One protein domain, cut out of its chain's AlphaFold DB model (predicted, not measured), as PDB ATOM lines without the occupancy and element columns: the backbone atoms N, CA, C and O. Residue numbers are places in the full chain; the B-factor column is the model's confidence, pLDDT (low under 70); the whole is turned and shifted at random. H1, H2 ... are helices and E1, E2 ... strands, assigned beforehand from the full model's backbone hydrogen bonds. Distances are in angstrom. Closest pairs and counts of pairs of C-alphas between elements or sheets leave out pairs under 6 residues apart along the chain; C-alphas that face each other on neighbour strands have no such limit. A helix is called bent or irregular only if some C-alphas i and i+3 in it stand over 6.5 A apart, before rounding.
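AT A GLANCE: This is residues 4 to 103 of the 103 residues of an uncharacterized protein of Magnetospirillum fulvum MGU-K5 (UniProt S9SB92). A small three-stranded sheet, E2 E1 E3, has the irregular helix H4 across one of its faces, while at the other end of the long axis H1 and H2 cross at a steep tilt as a helical pair. H2 only grazes the sheet, short H3 lies towards the H4 end, and the last strand, E4, comes between H2 and E2. The printed part has 100 residues, with four named helices and four named strands in the order H1 E1 E2 H2 E3 H3 H4 E4; the class is mixed, helices and strands, and the sheet is mixed too. The whole is compact, with a radius of gyration of the C-alphas of 13.0 A and spans of 37 by 28 by 22 A.

HOW THE PARTS SIT: H1, residues 13 to 26, touches H2, residues 48 to 57; their closest C-alphas, Thr 20 and Ala 53, are 4.9 A apart, and they run the same way at a steep tilt of 60 degrees. E1, residues 30 to 36, and E2, residues 41 to 44, form an antiparallel hairpin, with N 34 and O 43 at 2.9 A. E3, residues 62 to 65, is parallel to E1, with N 64 and O 31 at 2.8 A. The pairing is staggered: E1 pairs with E3 over residues 30 to 33 and with E2 over residues 33 to 36. The sheet is only just strongly twisted, its C-alphas lying up to 4.4 A off the best plane. H2 only grazes it, with residues 48 to 51. H3, residues 74 to 77, is not on the sheet; it is close to but not clearly touching H4, residues 88 to 97, with the C-alphas of Thr 74 and Ile 88, their closest, 6.6 A apart. H4 is on the sheet at a height of 9.5 A, over E2 and E1, and runs across the strands, at 80 degrees to E1 on the local plane; two layers, a helix on one face of a sheet. E4, residues 100 to 102, pairs with no named strand; it is near E2, and its Leu 101 C-alpha is 7.0 A from that of Ala 55 in H2, their closest pair. In H2 every O i to N i+4 pair is within hydrogen-bond range, against 9 of 10 in H1 and 3 of 6 in H4; H3 is too short for such a pair.

IN THESE COORDINATES: H1 begins at C-alpha 13, (149.598, 148.748, 288.819), and is 19.5 A long; E1 is 18.2 A, H2 14.4 A and H4 15.6 A. H4 is irregular: C-alphas 93 and 96 are 7.1 A apart. E4 ends at C-alpha 102, (156.728, 163.905, 299.726).

THE WHOLE: The C-alphas farthest apart, Thr 25 and Asp 70, are 37.3 A apart. The printed part has no cut and no long link; E3 to H3 and H3 to H4 are short links, the others tight. Mean pLDDT of the printed part is 97.0, and no printed residue is under 70.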
ATOM      1  N   ILE A   4     157.353 166.600 295.157       98.56
ATOM      2  CA  ILE A   4     157.415 166.363 293.712       98.56
ATOM      3  C   ILE A   4     156.006 166.054 293.208       98.56
ATOM      4  O   ILE A   4     155.374 165.095 293.654       98.56
ATOM      5  N   ILE A   5     155.514 166.878 292.291       98.56
ATOM      6  CA  ILE A   5     154.269 166.686 291.555       98.56
ATOM      7  C   ILE A   5     154.548 165.745 290.383       98.56
ATOM      8  O   ILE A   5     155.525 165.912 289.655       98.56
ATOM      9  N   LEU A   6     153.699 164.736 290.221       97.88
ATOM     10  CA  LEU A   6     153.850 163.699 289.204       97.88
ATOM     11  C   LEU A   6     153.568 164.241 287.791       97.88
ATOM     12  O   LEU A   6     152.720 165.124 287.647       97.88
ATOM     13  N   PRO A   7     154.186 163.671 286.733       95.06
ATOM     14  CA  PRO A   7     153.919 164.099 285.355       95.06
ATOM     15  C   PRO A   7     152.470 163.802 284.939       95.06
ATOM     16  O   PRO A   7     151.886 164.532 284.147       95.06
ATOM     17  N   HIS A   8     151.857 162.758 285.509       93.81
ATOM     18  CA  HIS A   8     150.444 162.422 285.338       93.81
ATOM     19  C   HIS A   8     149.927 161.518 286.480       93.81
ATOM     20  O   HIS A   8     150.688 160.880 287.223       93.81
ATOM     21  N   ASN A   9     148.598 161.469 286.631       93.62
ATOM     22  CA  ASN A   9     147.925 160.722 287.701       93.62
ATOM     23  C   ASN A   9     147.734 159.237 287.387       93.62
ATOM     24  O   ASN A   9     147.790 158.418 288.305       93.62
ATOM     25  N   HIS A  10     147.495 158.904 286.118       92.62
ATOM     26  CA  HIS A  10     147.281 157.529 285.683       92.62
ATOM     27  C   HIS A  10     148.552 156.689 285.874       92.62
ATOM     28  O   HIS A  10     149.662 157.199 285.791       92.62
ATOM     29  N   PHE A  11     148.398 155.408 286.183       93.31
ATOM     30  CA  PHE A  11     149.492 154.449 286.175       93.31
ATOM     31  C   PHE A  11     148.910 153.043 286.099       93.31
ATOM     32  O   PHE A  11     147.818 152.783 286.608       93.31
ATOM     33  N   ASP A  12     149.671 152.146 285.488       95.69
ATOM     34  CA  ASP A  12     149.411 150.714 285.529       95.69
ATOM     35  C   ASP A  12     150.014 150.089 286.798       95.69
ATOM     36  O   ASP A  12     151.171 150.358 287.142       95.69
ATOM     37  N   ALA A  13     149.215 149.303 287.523       96.12
ATOM     38  CA  ALA A  13     149.598 148.748 288.819       96.12
ATOM     39  C   ALA A  13     150.599 147.590 288.694       96.12
ATOM     40  O   ALA A  13     151.503 147.489 289.525       96.12
ATOM     41  N   ASP A  14     150.475 146.766 287.654       97.06
ATOM     42  CA  ASP A  14     151.377 145.637 287.420       97.06
ATOM     43  C   ASP A  14     152.763 146.155 287.020       97.06
ATOM     44  O   ASP A  14     153.775 145.763 287.601       97.06
ATOM     45  N   HIS A  15     152.815 147.144 286.125       96.25
ATOM     46  CA  HIS A  15     154.050 147.826 285.761       96.25
ATOM     47  C   HIS A  15     154.677 148.545 286.966       96.25
ATOM     48  O   HIS A  15     155.896 148.520 287.134       96.25
ATOM     49  N   LEU A  16     153.872 149.148 287.852       97.12
ATOM     50  CA  LEU A  16     154.394 149.741 289.088       97.12
ATOM     51  C   LEU A  16     155.032 148.686 289.998       97.12
ATOM     52  O   LEU A  16     156.081 148.960 290.580       97.12
ATOM     53  N   ALA A  17     154.427 147.503 290.124       97.75
ATOM     54  CA  ALA A  17     155.000 146.410 290.904       97.75
ATOM     55  C   ALA A  17     156.353 145.970 290.324       97.75
ATOM     56  O   ALA A  17     157.332 145.919 291.067       97.75
ATOM     57  N   THR A  18     156.443 145.781 289.002       97.75
ATOM     58  CA  THR A  18     157.705 145.450 288.318       97.75
ATOM     59  C   THR A  18     158.781 146.512 288.552       97.75
ATOM     60  O   THR A  18     159.875 146.187 289.007       97.75
ATOM     61  N   VAL A  19     158.460 147.793 288.343       97.56
ATOM     62  CA  VAL A  19     159.403 148.901 288.588       97.56
ATOM     63  C   VAL A  19     159.832 148.949 290.056       97.56
ATOM     64  O   VAL A  19     160.991 149.222 290.358       97.56
ATOM     65  N   THR A  20     158.922 148.663 290.991       97.94
ATOM     66  CA  THR A  20     159.239 148.638 292.425       97.94
ATOM     67  C   THR A  20     160.237 147.529 292.755       97.94
ATOM     68  O   THR A  20     161.186 147.779 293.496       97.94
ATOM     69  N   GLU A  21     160.061 146.326 292.204       97.94
ATOM     70  CA  GLU A  21     160.998 145.210 292.383       97.94
ATOM     71  C   GLU A  21     162.386 145.530 291.810       97.94
ATOM     72  O   GLU A  21     163.397 145.333 292.485       97.94
ATOM     73  N   GLU A  22     162.453 146.101 290.606       97.88
ATOM     74  CA  GLU A  22     163.718 146.532 289.999       97.88
ATOM     75  C   GLU A  22     164.432 147.580 290.868       97.88
ATOM     76  O   GLU A  22     165.636 147.484 291.139       97.88
ATOM     77  N   MET A  23     163.680 148.557 291.377       98.00
ATOM     78  CA  MET A  23     164.213 149.642 292.199       98.00
ATOM     79  C   MET A  23     164.698 149.205 293.584       98.00
ATOM     80  O   MET A  23     165.553 149.880 294.152       98.00
ATOM     81  N   GLN A  24     164.249 148.066 294.119       97.06
ATOM     82  CA  GLN A  24     164.848 147.502 295.338       97.06
ATOM     83  C   GLN A  24     166.333 147.166 295.146       97.06
ATOM     84  O   GLN A  24     167.106 147.231 296.102       97.06
ATOM     85  N   THR A  25     166.733 146.826 293.918       97.44
ATOM     86  CA  THR A  25     168.127 146.518 293.576       97.44
ATOM     87  C   THR A  25     168.874 147.756 293.085       97.44
ATOM     88  O   THR A  25     170.020 147.974 293.473       97.44
ATOM     89  N   LEU A  26     168.238 148.567 292.232       97.12
ATOM     90  CA  LEU A  26     168.878 149.719 291.585       97.12
ATOM     91  C   LEU A  26     168.965 150.960 292.486       97.12
ATOM     92  O   LEU A  26     169.836 151.802 292.278       97.12
ATOM     93  N   GLY A  27     168.102 151.064 293.498       96.94
ATOM     94  CA  GLY A  27     168.051 152.197 294.413       96.94
ATOM     95  C   GLY A  27     167.214 153.368 293.892       96.94
ATOM     96  O   GLY A  27     166.260 153.200 293.129       96.94
ATOM     97  N   ALA A  28     167.524 154.568 294.389       97.12
ATOM     98  CA  ALA A  28     166.764 155.775 294.089       97.12
ATOM     99  C   ALA A  28     166.898 156.176 292.607       97.12
ATOM    100  O   ALA A  28     167.993 156.087 292.050       97.12
ATOM    101  N   PRO A  29     165.818 156.647 291.962       97.50
ATOM    102  CA  PRO A  29     165.874 157.048 290.568       97.50
ATOM    103  C   PRO A  29     166.393 158.485 290.441       97.50
ATOM    104  O   PRO A  29     166.128 159.322 291.306       97.50
ATOM    105  N   ALA A  30     167.042 158.789 289.322       97.88
ATOM    106  CA  ALA A  30     167.186 160.159 288.843       97.88
ATOM    107  C   ALA A  30     165.985 160.519 287.955       97.88
ATOM    108  O   ALA A  30     165.517 159.677 287.175       97.88
ATOM    109  N   ILE A  31     165.473 161.742 288.092       98.06
ATOM    110  CA  ILE A  31     164.369 162.268 287.283       98.06
ATOM    111  C   ILE A  31     164.634 163.705 286.845       98.06
ATOM    112  O   ILE A  31     165.175 164.506 287.606       98.06
ATOM    113  N   LYS A  32     164.159 164.055 285.652       98.69
ATOM    114  CA  LYS A  32     164.094 165.449 285.206       98.69
ATOM    115  C   LYS A  32     162.875 166.169 285.782       98.69
ATOM    116  O   LYS A  32     161.755 165.654 285.700       98.69
ATOM    117  N   ALA A  33     163.074 167.352 286.360       98.62
ATOM    118  CA  ALA A  33     161.991 168.154 286.932       98.62
ATOM    119  C   ALA A  33     162.249 169.661 286.861       98.62
ATOM    120  O   ALA A  33     163.389 170.109 286.847       98.62
ATOM    121  N   VAL A  34     161.167 170.435 286.902       98.69
ATOM    122  CA  VAL A  34     161.189 171.903 286.931       98.69
ATOM    123  C   VAL A  34     160.807 172.389 288.323       98.69
ATOM    124  O   VAL A  34     159.817 171.923 288.893       98.69
ATOM    125  N   TRP A  35     161.557 173.334 288.890       98.38
ATOM    126  CA  TRP A  35     161.151 173.976 290.139       98.38
ATOM    127  C   TRP A  35     160.050 175.008 289.884       98.38
ATOM    128  O   TRP A  35     160.279 176.041 289.257       98.38
ATOM    129  N   MET A  36     158.859 174.770 290.432       97.56
ATOM    130  CA  MET A  36     157.736 175.698 290.331       97.56
ATOM    131  C   MET A  36     157.539 176.421 291.660       97.56
ATOM    132  O   MET A  36     156.822 175.963 292.555       97.56
ATOM    133  N   GLY A  37     158.162 177.597 291.784       95.69
ATOM    134  CA  GLY A  37     158.090 178.420 292.996       95.69
ATOM    135  C   GLY A  37     156.660 178.783 293.420       95.69
ATOM    136  O   GLY A  37     156.387 178.867 294.615       95.69
ATOM    137  N   CYS A  38     155.725 178.914 292.471       93.88
ATOM    138  CA  CYS A  38     154.302 179.150 292.745       93.88
ATOM    139  C   CYS A  38     153.602 177.971 293.448       93.88
ATOM    140  O   CYS A  38     152.627 178.182 294.166       93.88
ATOM    141  N   HIS A  39     154.114 176.749 293.284       92.56
ATOM    142  CA  HIS A  39     153.635 175.547 293.968       92.56
ATOM    143  C   HIS A  39     154.468 175.201 295.208       92.56
ATOM    144  O   HIS A  39     154.041 174.380 296.019       92.56
ATOM    145  N   GLY A  40     155.657 175.797 295.357       96.81
ATOM    146  CA  GLY A  40     156.636 175.381 296.363       96.81
ATOM    147  C   GLY A  40     157.057 173.917 296.190       96.81
ATOM    148  O   GLY A  40     157.311 173.230 297.181       96.81
ATOM    149  N   ALA A  41     157.063 173.426 294.948       98.06
ATOM    150  CA  ALA A  41     157.280 172.027 294.610       98.06
ATOM    151  C   ALA A  41     158.004 171.877 293.266       98.06
ATOM    152  O   ALA A  41     157.983 172.771 292.419       98.06
ATOM    153  N   TRP A  42     158.603 170.707 293.070       98.69
ATOM    154  CA  TRP A  42     159.127 170.270 291.781       98.69
ATOM    155  C   TRP A  42     158.010 169.657 290.945       98.69
ATOM    156  O   TRP A  42     157.211 168.886 291.473       98.69
ATOM    157  N   VAL A  43     157.971 169.945 289.650       98.62
ATOM    158  CA  VAL A  43     157.108 169.256 288.687       98.62
ATOM    159  C   VAL A  43     157.971 168.281 287.907       98.62
ATOM    160  O   VAL A  43     158.855 168.692 287.159       98.62
ATOM    161  N   ALA A  44     157.742 166.986 288.109       98.44
ATOM    162  CA  ALA A  44     158.455 165.956 287.374       98.44
ATOM    163  C   ALA A  44     158.003 165.934 285.911       98.44
ATOM    164  O   ALA A  44     156.807 165.970 285.619       98.44
ATOM    165  N   LEU A  45     158.975 165.819 285.010       98.31
ATOM    166  CA  LEU A  45     158.749 165.678 283.576       98.31
ATOM    167  C   LEU A  45     158.692 164.211 283.153       98.31
ATOM    168  O   LEU A  45     158.280 163.915 282.046       98.31
ATOM    169  N   GLU A  46     159.067 163.274 284.016       97.44
ATOM    170  CA  GLU A  46     159.070 161.845 283.713       97.44
ATOM    171  C   GLU A  46     158.894 161.003 284.986       97.44
ATOM    172  O   GLU A  46     158.757 161.514 286.098       97.44
ATOM    173  N   GLY A  47     158.909 159.677 284.828       95.12
ATOM    174  CA  GLY A  47     159.145 158.772 285.952       95.12
ATOM    175  C   GLY A  47     157.972 158.612 286.920       95.12
ATOM    176  O   GLY A  47     158.203 158.359 288.099       95.12
ATOM    177  N   ALA A  48     156.721 158.701 286.452       96.88
ATOM    178  CA  ALA A  48     155.523 158.505 287.278       96.88
ATOM    179  C   ALA A  48     155.586 157.239 288.159       96.88
ATOM    180  O   ALA A  48     155.331 157.307 289.366       96.88
ATOM    181  N   HIS A  49     155.937 156.093 287.569       97.56
ATOM    182  CA  HIS A  49     156.085 154.821 288.283       97.56
ATOM    183  C   HIS A  49     157.297 154.822 289.209       97.56
ATOM    184  O   HIS A  49     157.165 154.467 290.377       97.56
ATOM    185  N   ARG A  50     158.448 155.305 288.723       97.75
ATOM    186  CA  ARG A  50     159.691 155.400 289.504       97.75
ATOM    187  C   ARG A  50     159.511 156.243 290.770       97.75
ATOM    188  O   ARG A  50     159.952 155.842 291.838       97.75
ATOM    189  N   LEU A  51     158.807 157.370 290.691       98.25
ATOM    190  CA  LEU A  51     158.527 158.235 291.844       98.25
ATOM    191  C   LEU A  51     157.577 157.580 292.853       98.25
ATOM    192  O   LEU A  51     157.791 157.691 294.059       98.25
ATOM    193  N   ARG A  52     156.547 156.866 292.382       98.31
ATOM    194  CA  ARG A  52     155.643 156.101 293.258       98.31
ATOM    195  C   ARG A  52     156.386 154.968 293.969       98.31
ATOM    196  O   ARG A  52     156.235 154.819 295.178       98.31
ATOM    197  N   ALA A  53     157.214 154.225 293.238       98.19
ATOM    198  CA  ALA A  53     158.066 153.178 293.791       98.19
ATOM    199  C   ALA A  53     159.064 153.747 294.810       98.19
ATOM    200  O   ALA A  53     159.160 153.239 295.924       98.19
ATOM    201  N   ALA A  54     159.735 154.856 294.486       98.19
ATOM    202  CA  ALA A  54     160.642 155.543 295.401       98.19
ATOM    203  C   ALA A  54     159.939 155.940 296.709       98.19
ATOM    204  O   ALA A  54     160.449 155.657 297.792       98.19
ATOM    205  N   ALA A  55     158.734 156.514 296.622       97.81
ATOM    206  CA  ALA A  55     157.955 156.892 297.799       97.81
ATOM    207  C   ALA A  55     157.560 155.673 298.649       97.81
ATOM    208  O   ALA A  55     157.625 155.736 299.875       97.81
ATOM    209  N   ALA A  56     157.195 154.555 298.014       97.38
ATOM    210  CA  ALA A  56     156.860 153.312 298.709       97.38
ATOM    211  C   ALA A  56     158.078 152.664 299.393       97.38
ATOM    212  O   ALA A  56     157.946 152.080 300.467       97.38
ATOM    213  N   LEU A  57     159.260 152.784 298.785       97.56
ATOM    214  CA  LEU A  57     160.515 152.217 299.283       97.56
ATOM    215  C   LEU A  57     161.270 153.148 300.248       97.56
ATOM    216  O   LEU A  57     162.295 152.749 300.798       97.56
ATOM    217  N   GLY A  58     160.793 154.380 300.463       97.56
ATOM    218  CA  GLY A  58     161.494 155.383 301.271       97.56
ATOM    219  C   GLY A  58     162.794 155.882 300.629       97.56
ATOM    220  O   GLY A  58     163.719 156.279 301.335       97.56
ATOM    221  N   LEU A  59     162.881 155.837 299.298       97.56
ATOM    222  CA  LEU A  59     164.023 156.301 298.518       97.56
ATOM    223  C   LEU A  59     163.796 157.748 298.079       97.56
ATOM    224  O   LEU A  59     162.753 158.078 297.517       97.56
ATOM    225  N   THR A  60     164.782 158.613 298.298       97.25
ATOM    226  CA  THR A  60     164.737 160.003 297.831       97.25
ATOM    227  C   THR A  60     165.316 160.085 296.418       97.25
ATOM    228  O   THR A  60     166.496 159.774 296.258       97.25
ATOM    229  N   PRO A  61     164.535 160.485 295.399       98.12
ATOM    230  CA  PRO A  61     165.029 160.601 294.032       98.12
ATOM    231  C   PRO A  61     166.054 161.731 293.890       98.12
ATOM    232  O   PRO A  61     165.968 162.754 294.574       98.12
ATOM    233  N   GLU A  62     166.994 161.556 292.965       98.25
ATOM    234  CA  GLU A  62     167.873 162.627 292.502       98.25
ATOM    235  C   GLU A  62     167.134 163.470 291.456       98.25
ATOM    236  O   GLU A  62     166.456 162.934 290.577       98.25
ATOM    237  N   ILE A  63     167.235 164.793 291.571       98.44
ATOM    238  CA  ILE A  63     166.567 165.727 290.664       98.44
ATOM    239  C   ILE A  63     167.602 166.315 289.715       98.44
ATOM    240  O   ILE A  63     168.522 167.011 290.140       98.44
ATOM    241  N   GLU A  64     167.402 166.066 288.427       98.38
ATOM    242  CA  GLU A  64     168.040 166.798 287.344       98.38
ATOM    243  C   GLU A  64     167.136 167.981 286.986       98.38
ATOM    244  O   GLU A  64     166.053 167.821 286.419       98.38
ATOM    245  N   GLU A  65     167.548 169.175 287.401       98.38
ATOM    246  CA  GLU A  65     166.764 170.384 287.177       98.38
ATOM    247  C   GLU A  65     166.742 170.762 285.694       98.38
ATOM    248  O   GLU A  65     167.782 170.874 285.044       98.38
ATOM    249  N   ILE A  66     165.533 170.985 285.186       98.50
ATOM    250  CA  ILE A  66     165.258 171.532 283.863       98.50
ATOM    251  C   ILE A  66     164.672 172.930 284.045       98.50
ATOM    252  O   ILE A  66     163.788 173.143 284.877       98.50
ATOM    253  N   GLU A  67     165.166 173.888 283.263       97.88
ATOM    254  CA  GLU A  67     164.630 175.246 283.264       97.88
ATOM    255  C   GLU A  67     163.217 175.258 282.664       97.88
ATOM    256  O   GLU A  67     162.924 174.561 281.689       97.88
ATOM    257  N   TRP A  68     162.325 176.055 283.253       98.06
ATOM    258  CA  TRP A  68     161.006 176.288 282.671       98.06
ATOM    259  C   TRP A  68     161.149 176.917 281.276       98.06
ATOM    260  O   TRP A  68     161.990 177.791 281.064       98.06
ATOM    261  N   SER A  69     160.312 176.503 280.325       98.25
ATOM    262  CA  SER A  69     160.325 177.055 278.972       98.25
ATOM    263  C   SER A  69     158.979 176.883 278.268       98.25
ATOM    264  O   SER A  69     158.352 175.827 278.345       98.25
ATOM    265  N   ASP A  70     158.577 177.907 277.522       98.00
ATOM    266  CA  ASP A  70     157.416 177.932 276.625       98.00
ATOM    267  C   ASP A  70     157.725 177.404 275.210       98.00
ATOM    268  O   ASP A  70     156.839 177.303 274.364       98.00
ATOM    269  N   THR A  71     158.987 177.065 274.932       98.00
ATOM    270  CA  THR A  71     159.469 176.683 273.594       98.00
ATOM    271  C   THR A  71     160.209 175.352 273.569       98.00
ATOM    272  O   THR A  71     160.160 174.665 272.550       98.00
ATOM    273  N   VAL A  72     160.862 174.963 274.668       98.25
ATOM    274  CA  VAL A  72     161.436 173.619 274.835       98.25
ATOM    275  C   VAL A  72     160.313 172.616 275.076       98.25
ATOM    276  O   VAL A  72     159.335 172.905 275.774       98.25
ATOM    277  N   THR A  73     160.461 171.423 274.507       98.25
ATOM    278  CA  THR A  73     159.439 170.379 274.536       98.25
ATOM    279  C   THR A  73     159.872 169.133 275.300       98.25
ATOM    280  O   THR A  73     161.045 168.928 275.616       98.25
ATOM    281  N   THR A  74     158.908 168.257 275.575       97.00
ATOM    282  CA  THR A  74     159.140 166.923 276.138       97.00
ATOM    283  C   THR A  74     160.088 166.077 275.289       97.00
ATOM    284  O   THR A  74     160.857 165.307 275.855       97.00
ATOM    285  N   ASP A  75     160.101 166.246 273.965       97.44
ATOM    286  CA  ASP A  75     161.000 165.499 273.078       97.44
ATOM    287  C   ASP A  75     162.457 165.970 273.184       97.44
ATOM    288  O   ASP A  75     163.378 165.181 272.976       97.44
ATOM    289  N   ASP A  76     162.674 167.231 273.566       97.69
ATOM    290  CA  ASP A  76     164.014 167.790 273.756       97.69
ATOM    291  C   ASP A  76     164.657 167.314 275.067       97.69
ATOM    292  O   ASP A  76     165.872 167.117 275.129       97.69
ATOM    293  N   VAL A  77     163.857 167.134 276.127       97.00
ATOM    294  CA  VAL A  77     164.375 166.881 277.488       97.00
ATOM    295  C   VAL A  77     164.130 165.462 277.998       97.00
ATOM    296  O   VAL A  77     164.961 164.929 278.731       97.00
ATOM    297  N   VAL A  78     163.017 164.832 277.620       96.94
ATOM    298  CA  VAL A  78     162.590 163.495 278.073       96.94
ATOM    299  C   VAL A  78     162.053 162.655 276.897       96.94
ATOM    300  O   VAL A  78     160.921 162.159 276.953       96.94
ATOM    301  N   PRO A  79     162.847 162.457 275.824       96.44
ATOM    302  CA  PRO A  79     162.385 161.822 274.590       96.44
ATOM    303  C   PRO A  79     161.785 160.434 274.840       96.44
ATOM    304  O   PRO A  79     162.389 159.591 275.507       96.44
ATOM    305  N   GLY A  80     160.592 160.198 274.290       93.19
ATOM    306  CA  GLY A  80     159.863 158.932 274.424       93.19
ATOM    307  C   GLY A  80     159.156 158.724 275.768       93.19
ATOM    308  O   GLY A  80     158.601 157.651 275.993       93.19
ATOM    309  N   SER A  81     159.157 159.720 276.663       93.12
ATOM    310  CA  SER A  81     158.390 159.658 277.921       93.12
ATOM    311  C   SER A  81     156.906 160.002 277.752       93.12
ATOM    312  O   SER A  81     156.117 159.729 278.656       93.12
ATOM    313  N   TYR A  82     156.537 160.604 276.619       93.31
ATOM    314  CA  TYR A  82     155.175 160.996 276.270       93.31
ATOM    315  C   TYR A  82     154.836 160.491 274.869       93.31
ATOM    316  O   TYR A  82     155.716 160.413 274.012       93.31
ATOM    317  N   ASP A  83     153.558 160.180 274.648       92.25
ATOM    318  CA  ASP A  83     153.039 159.819 273.323       92.25
ATOM    319  C   ASP A  83     152.866 161.051 272.416       92.25
ATOM    320  O   ASP A  83     152.989 160.949 271.196       92.25
ATOM    321  N   ASP A  84     152.604 162.210 273.026       93.81
ATOM    322  CA  ASP A  84     152.432 163.508 272.372       93.81
ATOM    323  C   ASP A  84     153.543 164.481 272.803       93.81
ATOM    324  O   ASP A  84     154.054 164.407 273.924       93.81
ATOM    325  N   THR A  85     153.866 165.447 271.942       95.88
ATOM    326  CA  THR A  85     154.838 166.509 272.237       95.88
ATOM    327  C   THR A  85     154.163 167.676 272.964       95.88
ATOM    328  O   THR A  85     153.251 168.305 272.424       95.88
ATOM    329  N   TRP A  86     154.655 168.015 274.157       96.50
ATOM    330  CA  TRP A  86     154.174 169.145 274.965       96.50
ATOM    331  C   TRP A  86     155.313 170.108 275.279       96.50
ATOM    332  O   TRP A  86     156.458 169.678 275.423       96.50
ATOM    333  N   THR A  87     155.024 171.401 275.427       98.06
ATOM    334  CA  THR A  87     156.009 172.344 275.978       98.06
ATOM    335  C   THR A  87     156.169 172.132 277.481       98.06
ATOM    336  O   THR A  87     155.265 171.640 278.166       98.06
ATOM    337  N   ILE A  88     157.324 172.519 278.024       98.19
ATOM    338  CA  ILE A  88     157.567 172.429 279.470       98.19
ATOM    339  C   ILE A  88     156.573 173.296 280.251       98.19
ATOM    340  O   ILE A  88     156.065 172.859 281.285       98.19
ATOM    341  N   GLU A  89     156.231 174.474 279.726       98.19
ATOM    342  CA  GLU A  89     155.142 175.321 280.220       98.19
ATOM    343  C   GLU A  89     153.830 174.543 280.359       98.19
ATOM    344  O   GLU A  89     153.285 174.487 281.457       98.19
ATOM    345  N   GLN A  90     153.353 173.889 279.293       97.00
ATOM    346  CA  GLN A  90     152.081 173.156 279.316       97.00
ATOM    347  C   GLN A  90     152.069 172.062 280.389       97.00
ATOM    348  O   GLN A  90     151.082 171.885 281.106       97.00
ATOM    349  N   ILE A  91     153.183 171.343 280.548       97.00
ATOM    350  CA  ILE A  91     153.313 170.334 281.603       97.00
ATOM    351  C   ILE A  91     153.254 170.981 282.993       97.00
ATOM    352  O   ILE A  91     152.630 170.410 283.891       97.00
ATOM    353  N   CYS A  92     153.887 172.137 283.183       97.56
ATOM    354  CA  CYS A  92     153.944 172.832 284.467       97.56
ATOM    355  C   CYS A  92     152.620 173.509 284.849       97.56
ATOM    356  O   CYS A  92     152.207 173.404 286.003       97.56
ATOM    357  N   ASP A  93     151.928 174.143 283.906       96.25
ATOM    358  CA  ASP A  93     150.672 174.858 284.157       96.25
ATOM    359  C   ASP A  93     149.558 173.914 284.636       96.25
ATOM    360  O   ASP A  93     148.813 174.218 285.575       96.25
ATOM    361  N   ASP A  94     149.514 172.703 284.082       95.56
ATOM    362  CA  ASP A  94     148.555 171.664 284.461       95.56
ATOM    363  C   ASP A  94     148.931 170.912 285.751       95.56
ATOM    364  O   ASP A  94     148.144 170.101 286.259       95.56
ATOM    365  N   ALA A  95     150.114 171.164 286.323       96.44
ATOM    366  CA  ALA A  95     150.648 170.393 287.448       96.44
ATOM    367  C   ALA A  95     149.761 170.462 288.703       96.44
ATOM    368  O   ALA A  95     149.672 169.494 289.457       96.44
ATOM    369  N   HIS A  96     149.030 171.561 288.903       94.81
ATOM    370  CA  HIS A  96     148.111 171.740 290.032       94.81
ATOM    371  C   HIS A  96     146.979 170.694 290.102       94.81
ATOM    372  O   HIS A  96     146.356 170.529 291.151       94.81
ATOM    373  N   THR A  97     146.708 169.981 289.004       95.88
ATOM    374  CA  THR A  97     145.690 168.916 288.924       95.88
ATOM    375  C   THR A  97     146.223 167.532 289.317       95.88
ATOM    376  O   THR A  97     145.474 166.548 289.364       95.88
ATOM    377  N   ARG A  98     147.530 167.420 289.572       96.94
ATOM    378  CA  ARG A  98     148.241 166.145 289.681       96.94
ATOM    379  C   ARG A  98     148.640 165.842 291.118       96.94
ATOM    380  O   ARG A  98     148.802 166.723 291.959       96.94
ATOM    381  N   ALA A  99     148.783 164.556 291.411       97.44
ATOM    382  CA  ALA A  99     149.197 164.081 292.717       97.44
ATOM    383  C   ALA A  99     150.638 164.515 293.031       97.44
ATOM    384  O   ALA A  99     151.518 164.487 292.168       97.44
ATOM    385  N   ALA A 100     150.869 164.871 294.294       97.81
ATOM    386  CA  ALA A 100     152.172 165.253 294.818       97.81
ATOM    387  C   ALA A 100     152.654 164.237 295.855       97.81
ATOM    388  O   ALA A 100     151.902 163.830 296.744       97.81
ATOM    389  N   LEU A 101     153.922 163.854 295.754       97.94
ATOM    390  CA  LEU A 101     154.602 162.956 296.679       97.94
ATOM    391  C   LEU A 101     155.605 163.741 297.525       97.94
ATOM    392  O   LEU A 101     156.167 164.742 297.076       97.94
ATOM    393  N   LYS A 102     155.808 163.291 298.763       97.38
ATOM    394  CA  LYS A 102     156.728 163.905 299.726       97.38
ATOM    395  C   LYS A 102     157.878 162.943 299.997       97.38
ATOM    396  O   LYS A 102     157.619 161.785 300.316       97.38
ATOM    397  N   PHE A 103     159.098 163.457 299.900       95.56
ATOM    398  CA  PHE A 103     160.354 162.745 300.126       95.56
ATOM    399  C   PHE A 103     161.200 163.440 301.200       95.56
ATOM    400  O   PHE A 103     161.101 164.688 301.362       95.56
TER     401      PHE A 103